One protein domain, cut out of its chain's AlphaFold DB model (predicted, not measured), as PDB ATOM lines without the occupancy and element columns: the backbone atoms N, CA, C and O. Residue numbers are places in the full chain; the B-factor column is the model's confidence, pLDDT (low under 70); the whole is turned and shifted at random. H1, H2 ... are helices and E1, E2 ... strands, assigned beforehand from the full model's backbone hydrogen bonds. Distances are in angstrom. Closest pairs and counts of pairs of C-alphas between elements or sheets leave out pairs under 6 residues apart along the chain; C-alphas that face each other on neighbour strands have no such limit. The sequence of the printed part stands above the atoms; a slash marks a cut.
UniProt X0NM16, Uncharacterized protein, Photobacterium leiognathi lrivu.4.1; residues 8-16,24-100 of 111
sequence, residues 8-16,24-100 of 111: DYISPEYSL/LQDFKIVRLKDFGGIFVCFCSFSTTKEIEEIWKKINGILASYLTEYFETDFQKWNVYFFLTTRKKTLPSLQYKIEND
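Overview. This is residues 8 to 16 and 24 to 100 of the 111 residues of an uncharacterized protein of Photobacterium leiognathi lrivu.4.1 (UniProt X0NM16). A small twisted wall of three strands has one long, kinked helix, H2, along one face, and no named helix covers the other face. Short helices sit round the rim: H1 beside edge strand E1, H3 at the end where E3 begins, and H4 out past E3. The printed part has 86 residues, in the order H1 E1 E2 H2 H3 E3 H4; the sheet is mixed, E1 E2 E3, and the class is mixed. It is compact, with a radius of gyration of the C-alphas of 13.2 A and spans of 35 by 27 by 22 A.

Arrangement. Start at residues 8 to 9, which pair antiparallel with residues 30 to 31 of E1, residues 25 to 32. H1, residues 12 to 16, is on the sheet; its closest C-alphas with E1 are Ser 15 and Lys 28, 5.6 A. E1 and E2, residues 39 to 45, form an antiparallel hairpin, with N 30 and O 40 at 2.9 A. E2 and E3, residues 79 to 85, are parallel, with N 41 and O 80 at 2.8 A. Between them H2, residues 48 to 67, and H3, residues 73 to 77, complete a strand-helix-strand unit, two parallel neighbour strands joined through helices, with a right-handed crossover. H2 is on one face of the sheet E1 E2 E3, two layers, that is, a helix on one face of a sheet; it lies over E2 and E3 at a height of 10.0 A over the sheet. H4, residues 91 to 98, is close to H2 but not clearly touching: the closest C-alphas, Glu 52 and Leu 93, are 7.3 A apart. Every O i to N i+4 pair is within hydrogen-bond range in H1, H3 and H4, and 12 of 16 in H2.

Along the chain. Find C-alpha 12 at (-79.712, 331.157, 785.161), where H1 begins. E1 is 21.3 A long, E2 19.9 A and E3 19.8 A. H2 runs 27.3 A from C-alpha 48 at (-95.643, 351.477, 786.856), with a kink of 48 degrees near residue 57. H4 ends at C-alpha 98, (-100.254, 343.773, 775.498).

Size, cuts and confidence. The C-alphas farthest apart, Glu 71 and Lys 87, are 36.5 A apart. Residues 17 to 23 are not printed; C-alphas 16 and 24 are 9.4 A apart across the cut. Of the links that are printed whole, none is long. Only residue 100 has a pLDDT under 70.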
ATOM      1  N   ASP A   8     -88.064 324.198 782.927       84.00
ATOM      2  CA  ASP A   8     -86.621 324.385 783.047       84.00
ATOM      3  C   ASP A   8     -86.297 325.871 783.164       84.00
ATOM      4  O   ASP A   8     -86.941 326.712 782.535       84.00
ATOM      5  N   TYR A   9     -85.275 326.198 783.948       81.69
ATOM      6  CA  TYR A   9     -84.677 327.525 783.898       81.69
ATOM      7  C   TYR A   9     -83.823 327.646 782.647       81.69
ATOM      8  O   TYR A   9     -83.026 326.757 782.349       81.69
ATOM      9  N   ILE A  10     -83.969 328.764 781.947       80.38
ATOM     10  CA  ILE A  10     -83.121 329.070 780.800       80.38
ATOM     11  C   ILE A  10     -81.968 329.909 781.305       80.38
ATOM     12  O   ILE A  10     -82.215 331.008 781.800       80.38
ATOM     13  N   SER A  11     -80.754 329.352 781.206       77.31
ATOM     14  CA  SER A  11     -79.478 330.025 781.498       77.31
ATOM     15  C   SER A  11     -79.595 330.971 782.706       77.31
ATOM     16  O   SER A  11     -79.768 332.194 782.578       77.31
ATOM     17  N   PRO A  12     -79.595 330.396 783.921       77.81
ATOM     18  CA  PRO A  12     -79.712 331.157 785.161       77.81
ATOM     19  C   PRO A  12     -78.711 332.317 785.256       77.81
ATOM     20  O   PRO A  12     -79.035 333.353 785.833       77.81
ATOM     21  N   GLU A  13     -77.527 332.155 784.664       81.56
ATOM     22  CA  GLU A  13     -76.477 333.163 784.559       81.56
ATOM     23  C   GLU A  13     -76.912 334.407 783.775       81.56
ATOM     24  O   GLU A  13     -76.738 335.519 784.268       81.56
ATOM     25  N   TYR A  14     -77.571 334.251 782.626       79.31
ATOM     26  CA  TYR A  14     -78.064 335.395 781.860       79.31
ATOM     27  C   TYR A  14     -79.249 336.072 782.545       79.31
ATOM     28  O   TYR A  14     -79.355 337.298 782.581       79.31
ATOM     29  N   SER A  15     -80.140 335.276 783.146       81.06
ATOM     30  CA  SER A  15     -81.223 335.828 783.965       81.06
ATOM     31  C   SER A  15     -80.662 336.699 785.096       81.06
ATOM     32  O   SER A  15     -81.224 337.752 785.393       81.06
ATOM     33  N   LEU A  16     -79.541 336.302 785.705       82.88
ATOM     34  CA  LEU A  16     -78.856 337.101 786.717       82.88
ATOM     35  C   LEU A  16     -78.219 338.366 786.123       82.88
ATOM     36  O   LEU A  16     -78.421 339.447 786.669       82.88
ATOM     37  N   LEU A  24     -83.645 344.725 787.906       81.31
ATOM     38  CA  LEU A  24     -84.962 344.090 787.911       81.31
ATOM     39  C   LEU A  24     -85.199 343.338 789.221       81.31
ATOM     40  O   LEU A  24     -84.293 342.714 789.781       81.31
ATOM     41  N   GLN A  25     -86.445 343.321 789.690       82.75
ATOM     42  CA  GLN A  25     -86.829 342.483 790.824       82.75
ATOM     43  C   GLN A  25     -87.354 341.142 790.315       82.75
ATOM     44  O   GLN A  25     -88.130 341.085 789.365       82.75
ATOM     45  N   ASP A  26     -86.907 340.057 790.947       81.81
ATOM     46  CA  ASP A  26     -87.381 338.687 790.700       81.81
ATOM     47  C   ASP A  26     -87.361 338.225 789.229       81.81
ATOM     48  O   ASP A  26     -88.150 337.359 788.846       81.81
ATOM     49  N   PHE A  27     -86.447 338.768 788.413       86.69
ATOM     50  CA  PHE A  27     -86.366 338.429 786.994       86.69
ATOM     51  C   PHE A  27     -85.947 336.974 786.766       86.69
ATOM     52  O   PHE A  27     -84.936 336.523 787.312       86.69
ATOM     53  N   LYS A  28     -86.739 336.242 785.974       88.44
ATOM     54  CA  LYS A  28     -86.511 334.829 785.640       88.44
ATOM     55  C   LYS A  28     -87.059 334.501 784.260       88.44
ATOM     56  O   LYS A  28     -88.172 334.906 783.932       88.44
ATOM     57  N   ILE A  29     -86.329 333.679 783.518       88.19
ATOM     58  CA  ILE A  29     -86.793 333.082 782.266       88.19
ATOM     59  C   ILE A  29     -86.931 331.576 782.474       88.19
ATOM     60  O   ILE A  29     -86.011 330.912 782.962       88.19
ATOM     61  N   VAL A  30     -88.089 331.030 782.113       88.69
ATOM     62  CA  VAL A  30     -88.351 329.591 782.182       88.69
ATOM     63  C   VAL A  30     -88.921 329.069 780.870       88.69
ATOM     64  O   VAL A  30     -89.658 329.769 780.175       88.69
ATOM     65  N   ARG A  31     -88.607 327.812 780.557       88.12
ATOM     66  CA  ARG A  31     -89.207 327.041 779.467       88.12
ATOM     67  C   ARG A  31     -90.171 326.024 780.052       88.12
ATOM     68  O   ARG A  31     -89.758 325.169 780.832       88.12
ATOM     69  N   LEU A  32     -91.437 326.077 779.666       86.75
ATOM     70  CA  LEU A  32     -92.401 325.020 779.963       86.75
ATOM     71  C   LEU A  32     -92.155 323.857 779.002       86.75
ATOM     72  O   LEU A  32     -92.161 324.062 777.794       86.75
ATOM     73  N   LYS A  33     -91.932 322.644 779.517       79.81
ATOM     74  CA  LYS A  33     -91.691 321.462 778.661       79.81
ATOM     75  C   LYS A  33     -92.933 321.039 777.887       79.81
ATOM     76  O   LYS A  33     -92.831 320.531 776.774       79.81
ATOM     77  N   ASP A  34     -94.093 321.262 778.489       76.75
ATOM     78  CA  ASP A  34     -95.378 320.956 777.885       76.75
ATOM     79  C   ASP A  34     -95.763 322.021 776.847       76.75
ATOM     80  O   ASP A  34     -95.217 323.127 776.821       76.75
ATOM     81  N   PHE A  35     -96.716 321.683 775.977       77.38
ATOM     82  CA  PHE A  35     -97.229 322.579 774.933       77.38
ATOM     83  C   PHE A  35     -96.159 323.084 773.949       77.38
ATOM     84  O   PHE A  35     -96.247 324.207 773.477       77.38
ATOM     85  N   GLY A  36     -95.147 322.274 773.622       76.31
ATOM     86  CA  GLY A  36     -94.181 322.605 772.564       76.31
ATOM     87  C   GLY A  36     -93.012 323.502 772.989       76.31
ATOM     88  O   GLY A  36     -92.231 323.928 772.135       76.31
ATOM     89  N   GLY A  37     -92.831 323.755 774.292       83.00
ATOM     90  CA  GLY A  37     -91.668 324.498 774.782       83.00
ATOM     91  C   GLY A  37     -91.919 325.987 775.008       83.00
ATOM     92  O   GLY A  37     -91.102 326.785 774.570       83.00
ATOM     93  N   ILE A  38     -93.031 326.378 775.635       85.88
ATOM     94  CA  ILE A  38     -93.405 327.794 775.812       85.88
ATOM     95  C   ILE A  38     -92.390 328.531 776.692       85.88
ATOM     96  O   ILE A  38     -92.013 328.044 777.759       85.88
ATOM     97  N   PHE A  39     -92.004 329.735 776.277       86.56
ATOM     98  CA  PHE A  39     -91.091 330.587 777.032       86.56
ATOM     99  C   PHE A  39     -91.877 331.573 777.889       86.56
ATOM    100  O   PHE A  39     -92.802 332.233 777.415       86.56
ATOM    101  N   VAL A  40     -91.504 331.676 779.161       86.50
ATOM    102  CA  VAL A  40     -92.165 332.556 780.121       86.50
ATOM    103  C   VAL A  40     -91.133 333.383 780.873       86.50
ATOM    104  O   VAL A  40     -90.258 332.850 781.555       86.50
ATOM    105  N   CYS A  41     -91.268 334.700 780.771       86.06
ATOM    106  CA  CYS A  41     -90.434 335.683 781.440       86.06
ATOM    107  C   CYS A  41     -91.208 336.291 782.611       86.06
ATOM    108  O   CYS A  41     -92.278 336.864 782.423       86.06
ATOM    109  N   PHE A  42     -90.659 336.204 783.814       86.62
ATOM    110  CA  PHE A  42     -91.206 336.832 785.011       86.62
ATOM    111  C   PHE A  42     -90.377 338.054 785.361       86.62
ATOM    112  O   PHE A  42     -89.151 337.975 785.367       86.62
ATOM    113  N   CYS A  43     -91.033 339.172 785.666       85.75
ATOM    114  CA  CYS A  43     -90.365 340.375 786.142       85.75
ATOM    115  C   CYS A  43     -91.263 341.149 787.109       85.75
ATOM    116  O   CYS A  43     -92.440 341.390 786.832       85.75
ATOM    117  N   SER A  44     -90.696 341.573 788.231       84.44
ATOM    118  CA  SER A  44     -91.372 342.387 789.238       84.44
ATOM    119  C   SER A  44     -90.847 343.820 789.198       84.44
ATOM    120  O   SER A  44     -89.653 344.059 789.013       84.44
ATOM    121  N   PHE A  45     -91.743 344.783 789.407       83.50
ATOM    122  CA  PHE A  45     -91.433 346.211 789.413       83.50
ATOM    123  C   PHE A  45     -92.056 346.905 790.619       83.50
ATOM    124  O   PHE A  45     -93.183 346.607 791.032       83.50
ATOM    125  N   SER A  46     -91.355 347.896 791.167       81.56
ATOM    126  CA  SER A  46     -91.870 348.658 792.308       81.56
ATOM    127  C   SER A  46     -92.927 349.661 791.867       81.56
ATOM    128  O   SER A  46     -93.901 349.906 792.588       81.56
ATOM    129  N   THR A  47     -92.762 350.223 790.667       79.38
ATOM    130  CA  THR A  47     -93.667 351.232 790.118       79.38
ATOM    131  C   THR A  47     -94.045 350.962 788.665       79.38
ATOM    132  O   THR A  47     -93.352 350.285 787.916       79.38
ATOM    133  N   THR A  48     -95.170 351.534 788.246       78.62
ATOM    134  CA  THR A  48     -95.643 351.477 786.856       78.62
ATOM    135  C   THR A  48     -94.748 352.266 785.902       78.62
ATOM    136  O   THR A  48     -94.618 351.898 784.741       78.62
ATOM    137  N   LYS A  49     -94.102 353.331 786.392       80.50
ATOM    138  CA  LYS A  49     -93.166 354.145 785.610       80.50
ATOM    139  C   LYS A  49     -91.909 353.355 785.236       80.50
ATOM    140  O   LYS A  49     -91.479 353.408 784.090       80.50
ATOM    141  N   GLU A  50     -91.381 352.572 786.180       79.62
ATOM    142  CA  GLU A  50     -90.265 351.652 785.927       79.62
ATOM    143  C   GLU A  50     -90.599 350.659 784.816       79.62
ATOM    144  O   GLU A  50     -89.779 350.461 783.928       79.62
ATOM    145  N   ILE A  51     -91.812 350.088 784.817       82.12
ATOM    146  CA  ILE A  51     -92.247 349.175 783.750       82.12
ATOM    147  C   ILE A  51     -92.110 349.853 782.389       82.12
ATOM    148  O   ILE A  51     -91.522 349.275 781.488       82.12
ATOM    149  N   GLU A  52     -92.619 351.073 782.222       81.06
ATOM    150  CA  GLU A  52     -92.601 351.738 780.917       81.06
ATOM    151  C   GLU A  52     -91.182 352.076 780.429       81.06
ATOM    152  O   GLU A  52     -90.867 351.902 779.247       81.06
ATOM    153  N   GLU A  53     -90.322 352.551 781.331       82.38
ATOM    154  CA  GLU A  53     -88.938 352.918 781.016       82.38
ATOM    155  C   GLU A  53     -88.069 351.693 780.716       82.38
ATOM    156  O   GLU A  53     -87.214 351.729 779.824       82.38
ATOM    157  N   ILE A  54     -88.290 350.608 781.457       80.56
ATOM    158  CA  ILE A  54     -87.496 349.387 781.367       80.56
ATOM    159  C   ILE A  54     -88.008 348.491 780.241       80.56
ATOM    160  O   ILE A  54     -87.182 347.945 779.516       80.56
ATOM    161  N   TRP A  55     -89.324 348.394 780.020       82.12
ATOM    162  CA  TRP A  55     -89.935 347.555 778.979       82.12
ATOM    163  C   TRP A  55     -89.306 347.790 777.606       82.12
ATOM    164  O   TRP A  55     -88.879 346.843 776.953       82.12
ATOM    165  N   LYS A  56     -89.131 349.057 777.208       76.62
ATOM    166  CA  LYS A  56     -88.481 349.408 775.933       76.62
ATOM    167  C   LYS A  56     -87.045 348.893 775.814       76.62
ATOM    168  O   LYS A  56     -86.598 348.613 774.708       76.62
ATOM    169  N   LYS A  57     -86.321 348.809 776.930       79.44
ATOM    170  CA  LYS A  57     -84.924 348.358 776.969       79.44
ATOM    171  C   LYS A  57     -84.846 346.834 776.987       79.44
ATOM    172  O   LYS A  57     -84.096 346.252 776.212       79.44
ATOM    173  N   ILE A  58     -85.647 346.194 777.838       79.75
ATOM    174  CA  ILE A  58     -85.595 344.742 778.025       79.75
ATOM    175  C   ILE A  58     -86.239 343.991 776.865       79.75
ATOM    176  O   ILE A  58     -85.744 342.931 776.516       79.75
ATOM    177  N   ASN A  59     -87.290 344.527 776.233       79.31
ATOM    178  CA  ASN A  59     -88.025 343.812 775.188       79.31
ATOM    179  C   ASN A  59     -87.101 343.407 774.025       79.31
ATOM    180  O   ASN A  59     -87.012 342.232 773.680       79.31
ATOM    181  N   GLY A  60     -86.314 344.351 773.493       76.94
ATOM    182  CA  GLY A  60     -85.386 344.064 772.390       76.94
ATOM    183  C   GLY A  60     -84.249 343.112 772.776       76.94
ATOM    184  O   GLY A  60     -83.876 342.238 771.997       76.94
ATOM    185  N   ILE A  61     -83.727 343.242 773.994       81.12
ATOM    186  CA  ILE A  61     -82.635 342.398 774.493       81.12
ATOM    187  C   ILE A  61     -83.110 340.972 774.726       81.12
ATOM    188  O   ILE A  61     -82.459 340.022 774.303       81.12
ATOM    189  N   LEU A  62     -84.274 340.820 775.354       80.94
ATOM    190  CA  LEU A  62     -84.893 339.521 775.564       80.94
ATOM    191  C   LEU A  62     -85.251 338.874 774.230       80.94
ATOM    192  O   LEU A  62     -85.110 337.666 774.108       80.94
ATOM    193  N   ALA A  63     -85.618 339.645 773.205       78.75
ATOM    194  CA  ALA A  63     -85.842 339.095 771.872       78.75
ATOM    195  C   ALA A  63     -84.584 338.564 771.218       78.75
ATOM    196  O   ALA A  63     -84.583 337.424 770.756       78.75
ATOM    197  N   SER A  64     -83.510 339.352 771.224       81.69
ATOM    198  CA  SER A  64     -82.227 338.897 770.694       81.69
ATOM    199  C   SER A  64     -81.764 337.634 771.413       81.69
ATOM    200  O   SER A  64     -81.385 336.662 770.773       81.69
ATOM    201  N   TYR A  65     -81.863 337.635 772.739       82.62
ATOM    202  CA  TYR A  65     -81.405 336.537 773.568       82.62
ATOM    203  C   TYR A  65     -82.236 335.265 773.403       82.62
ATOM    204  O   TYR A  65     -81.697 334.200 773.128       82.62
ATOM    205  N   LEU A  66     -83.562 335.360 773.533       82.62
ATOM    206  CA  LEU A  66     -84.445 334.198 773.442       82.62
ATOM    207  C   LEU A  66     -84.413 333.559 772.050       82.62
ATOM    208  O   LEU A  66     -84.626 332.354 771.937       82.62
ATOM    209  N   THR A  67     -84.081 334.337 771.014       83.38
ATOM    210  CA  THR A  67     -83.920 333.823 769.648       83.38
ATOM    211  C   THR A  67     -82.877 332.714 769.554       83.38
ATOM    212  O   THR A  67     -83.075 331.775 768.785       83.38
ATOM    213  N   GLU A  68     -81.825 332.758 770.371       85.19
ATOM    214  CA  GLU A  68     -80.791 331.715 770.414       85.19
ATOM    215  C   GLU A  68     -81.293 330.395 771.024       85.19
ATOM    216  O   GLU A  68     -80.725 329.337 770.763       85.19
ATOM    217  N   TYR A  69     -82.379 330.440 771.802       83.81
ATOM    218  CA  TYR A  69     -82.967 329.281 772.479       83.81
ATOM    219  C   TYR A  69     -84.190 328.711 771.756       83.81
ATOM    220  O   TYR A  69     -84.678 327.644 772.134       83.81
ATOM    221  N   PHE A  70     -84.715 329.403 770.743       85.88
ATOM    222  CA  PHE A  70     -85.864 328.920 769.987       85.88
ATOM    223  C   PHE A  70     -85.462 327.781 769.048       85.88
ATOM    224  O   PHE A  70     -84.768 327.970 768.054       85.88
ATOM    225  N   GLU A  71     -85.985 326.594 769.327       85.38
ATOM    226  CA  GLU A  71     -85.816 325.399 768.498       85.38
ATOM    227  C   GLU A  71     -86.874 325.314 767.391       85.38
ATOM    228  O   GLU A  71     -86.671 324.651 766.377       85.38
ATOM    229  N   THR A  72     -88.029 325.960 767.582       84.62
ATOM    230  CA  THR A  72     -89.158 325.891 766.645       84.62
ATOM    231  C   THR A  72     -89.796 327.256 766.433       84.62
ATOM    232  O   THR A  72     -89.769 328.116 767.314       84.62
ATOM    233  N   ASP A  73     -90.448 327.445 765.284       82.56
ATOM    234  CA  ASP A  73     -91.221 328.665 765.028       82.56
ATOM    235  C   ASP A  73     -92.380 328.826 766.013       82.56
ATOM    236  O   ASP A  73     -92.711 329.943 766.394       82.56
ATOM    237  N   PHE A  74     -92.944 327.719 766.507       84.75
ATOM    238  CA  PHE A  74     -93.947 327.761 767.566       84.75
ATOM    239  C   PHE A  74     -93.434 328.527 768.792       84.75
ATOM    240  O   PHE A  74     -94.135 329.386 769.316       84.75
ATOM    241  N   GLN A  75     -92.198 328.273 769.220       84.31
ATOM    242  CA  GLN A  75     -91.618 328.931 770.392       84.31
ATOM    243  C   GLN A  75     -91.412 330.430 770.174       84.31
ATOM    244  O   GLN A  75     -91.698 331.210 771.079       84.31
ATOM    245  N   LYS A  76     -91.023 330.838 768.958       82.12
ATOM    246  CA  LYS A  76     -90.882 332.256 768.577       82.12
ATOM    247  C   LYS A  76     -92.183 333.034 768.773       82.12
ATOM    248  O   LYS A  76     -92.162 334.175 769.218       82.12
ATOM    249  N   TRP A  77     -93.308 332.401 768.449       81.00
ATOM    250  CA  TRP A  77     -94.634 333.012 768.520       81.00
ATOM    251  C   TRP A  77     -95.322 332.872 769.883       81.00
ATOM    252  O   TRP A  77     -96.375 333.480 770.087       81.00
ATOM    253  N   ASN A  78     -94.757 332.078 770.801       84.56
ATOM    254  CA  ASN A  78     -95.347 331.744 772.100       84.56
ATOM    255  C   ASN A  78     -94.382 332.088 773.245       84.56
ATOM    256  O   ASN A  78     -93.941 331.219 774.006       84.56
ATOM    257  N   VAL A  79     -94.078 333.381 773.363       83.44
ATOM    258  CA  VAL A  79     -93.318 333.961 774.475       83.44
ATOM    259  C   VAL A  79     -94.253 334.823 775.314       83.44
ATOM    260  O   VAL A  79     -94.915 335.721 774.797       83.44
ATOM    261  N   TYR A  80     -94.290 334.575 776.620       83.56
ATOM    262  CA  TYR A  80     -95.164 335.289 777.547       83.56
ATOM    263  C   TYR A  80     -94.364 336.088 778.568       83.56
ATOM    264  O   TYR A  80     -93.392 335.594 779.140       83.56
ATOM    265  N   PHE A  81     -94.823 337.304 778.856       83.12
ATOM    266  CA  PHE A  81     -94.240 338.176 779.871       83.12
ATOM    267  C   PHE A  81     -95.221 338.374 781.025       83.12
ATOM    268  O   PHE A  81     -96.293 338.949 780.857       83.12
ATOM    269  N   PHE A  82     -94.833 337.930 782.216       84.88
ATOM    270  CA  PHE A  82     -95.538 338.195 783.463       84.88
ATOM    271  C   PHE A  82     -94.862 339.354 784.180       84.88
ATOM    272  O   PHE A  82     -93.870 339.183 784.893       84.88
ATOM    273  N   LEU A  83     -95.420 340.545 783.977       83.44
ATOM    274  CA  LEU A  83     -94.977 341.765 784.638       83.44
ATOM    275  C   LEU A  83     -95.856 342.006 785.863       83.44
ATOM    276  O   LEU A  83     -97.064 342.200 785.742       83.44
ATOM    277  N   THR A  84     -95.257 341.995 787.049       83.12
ATOM    278  CA  THR A  84     -95.980 342.246 788.299       83.12
ATOM    279  C   THR A  84     -95.539 343.564 788.917       83.12
ATOM    280  O   THR A  84     -94.386 343.974 788.806       83.12
ATOM    281  N   THR A  85     -96.464 344.262 789.571       83.31
ATOM    282  CA  THR A  85     -96.142 345.476 790.320       83.31
ATOM    283  C   THR A  85     -97.016 345.612 791.553       83.31
ATOM    284  O   THR A  85     -98.153 345.143 791.587       83.31
ATOM    285  N   ARG A  86     -96.482 346.264 792.591       76.44
ATOM    286  CA  ARG A  86     -97.211 346.518 793.842       76.44
ATOM    287  C   ARG A  86     -98.287 347.597 793.700       76.44
ATOM    288  O   ARG A  86     -99.145 347.709 794.572       76.44
ATOM    289  N   LYS A  87     -98.234 348.419 792.647       76.00
ATOM    290  CA  LYS A  87     -99.178 349.522 792.411       76.00
ATOM    291  C   LYS A  87    -100.090 349.209 791.233       76.00
ATOM    292  O   LYS A  87     -99.664 348.602 790.261       76.00
ATOM    293  N   LYS A  88    -101.341 349.674 791.296       74.19
ATOM    294  CA  LYS A  88    -102.297 349.507 790.196       74.19
ATOM    295  C   LYS A  88    -101.744 350.142 788.914       74.19
ATOM    296  O   LYS A  88    -101.371 351.316 788.914       74.19
ATOM    297  N   THR A  89    -101.696 349.362 787.839       73.12
ATOM    298  CA  THR A  89    -101.317 349.816 786.498       73.12
ATOM    299  C   THR A  89    -102.414 350.683 785.885       73.12
ATOM    300  O   THR A  89    -103.606 350.481 786.125       73.12
ATOM    301  N   LEU A  90    -102.010 351.680 785.091       77.44
ATOM    302  CA  LEU A  90    -102.943 352.424 784.246       77.44
ATOM    303  C   LEU A  90    -103.392 351.516 783.089       77.44
ATOM    304  O   LEU A  90    -102.529 350.876 782.480       77.44
ATOM    305  N   PRO A  91    -104.689 351.499 782.723       78.50
ATOM    306  CA  PRO A  91    -105.180 350.696 781.599       78.50
ATOM    307  C   PRO A  91    -104.440 350.973 780.282       78.50
ATOM    308  O   PRO A  91    -104.221 350.066 779.488       78.50
ATOM    309  N   SER A  92    -103.992 352.215 780.069       78.25
ATOM    310  CA  SER A  92    -103.213 352.611 778.890       78.25
ATOM    311  C   SER A  92    -101.841 351.937 778.814       78.25
ATOM    312  O   SER A  92    -101.413 351.549 777.730       78.25
ATOM    313  N   LEU A  93    -101.155 351.773 779.950       74.38
ATOM    314  CA  LEU A  93     -99.854 351.104 780.011       74.38
ATOM    315  C   LEU A  93    -100.001 349.598 779.783       74.38
ATOM    316  O   LEU A  93     -99.219 349.018 779.037       74.38
ATOM    317  N   GLN A  94    -101.027 348.987 780.378       77.44
ATOM    318  CA  GLN A  94    -101.358 347.581 780.141       77.44
ATOM    319  C   GLN A  94    -101.637 347.334 778.653       77.44
ATOM    320  O   GLN A  94    -100.987 346.490 778.045       77.44
ATOM    321  N   TYR A  95    -102.515 348.139 778.047       76.69
ATOM    322  CA  TYR A  95    -102.838 348.029 776.625       76.69
ATOM    323  C   TYR A  95    -101.603 348.188 775.733       76.69
ATOM    324  O   TYR A  95    -101.446 347.457 774.759       76.69
ATOM    325  N   LYS A  96    -100.709 349.126 776.068       77.94
ATOM    326  CA  LYS A  96     -99.466 349.359 775.325       77.94
ATOM    327  C   LYS A  96     -98.546 348.141 775.336       77.94
ATOM    328  O   LYS A  96     -97.990 347.829 774.296       77.94
ATOM    329  N   ILE A  97     -98.402 347.476 776.482       75.69
ATOM    330  CA  ILE A  97     -97.554 346.284 776.629       75.69
ATOM    331  C   ILE A  97     -98.201 345.078 775.940       75.69
ATOM    332  O   ILE A  97     -97.531 344.369 775.201       75.69
ATOM    333  N   GLU A  98     -99.507 344.877 776.122       72.19
ATOM    334  CA  GLU A  98    -100.254 343.773 775.498       72.19
ATOM    335  C   GLU A  98    -100.340 343.889 773.968       72.19
ATOM    336  O   GLU A  98    -100.466 342.885 773.272       72.19
ATOM    337  N   ASN A  99    -100.284 345.109 773.425       70.00
ATOM    338  CA  ASN A  99    -100.271 345.354 771.981       70.00
ATOM    339  C   ASN A  99     -98.862 345.626 771.436       70.00
ATOM    340  O   ASN A  99     -98.732 345.993 770.267       70.00
ATOM    341  N   ASP A 100     -97.816 345.458 772.248       68.00
ATOM    342  CA  ASP A 100     -96.436 345.537 771.778       68.00
ATOM    343  C   ASP A 100     -96.116 344.254 770.992       68.00
ATOM    344  O   ASP A 100     -95.918 343.170 771.543       68.00
TER     345      ASP A 100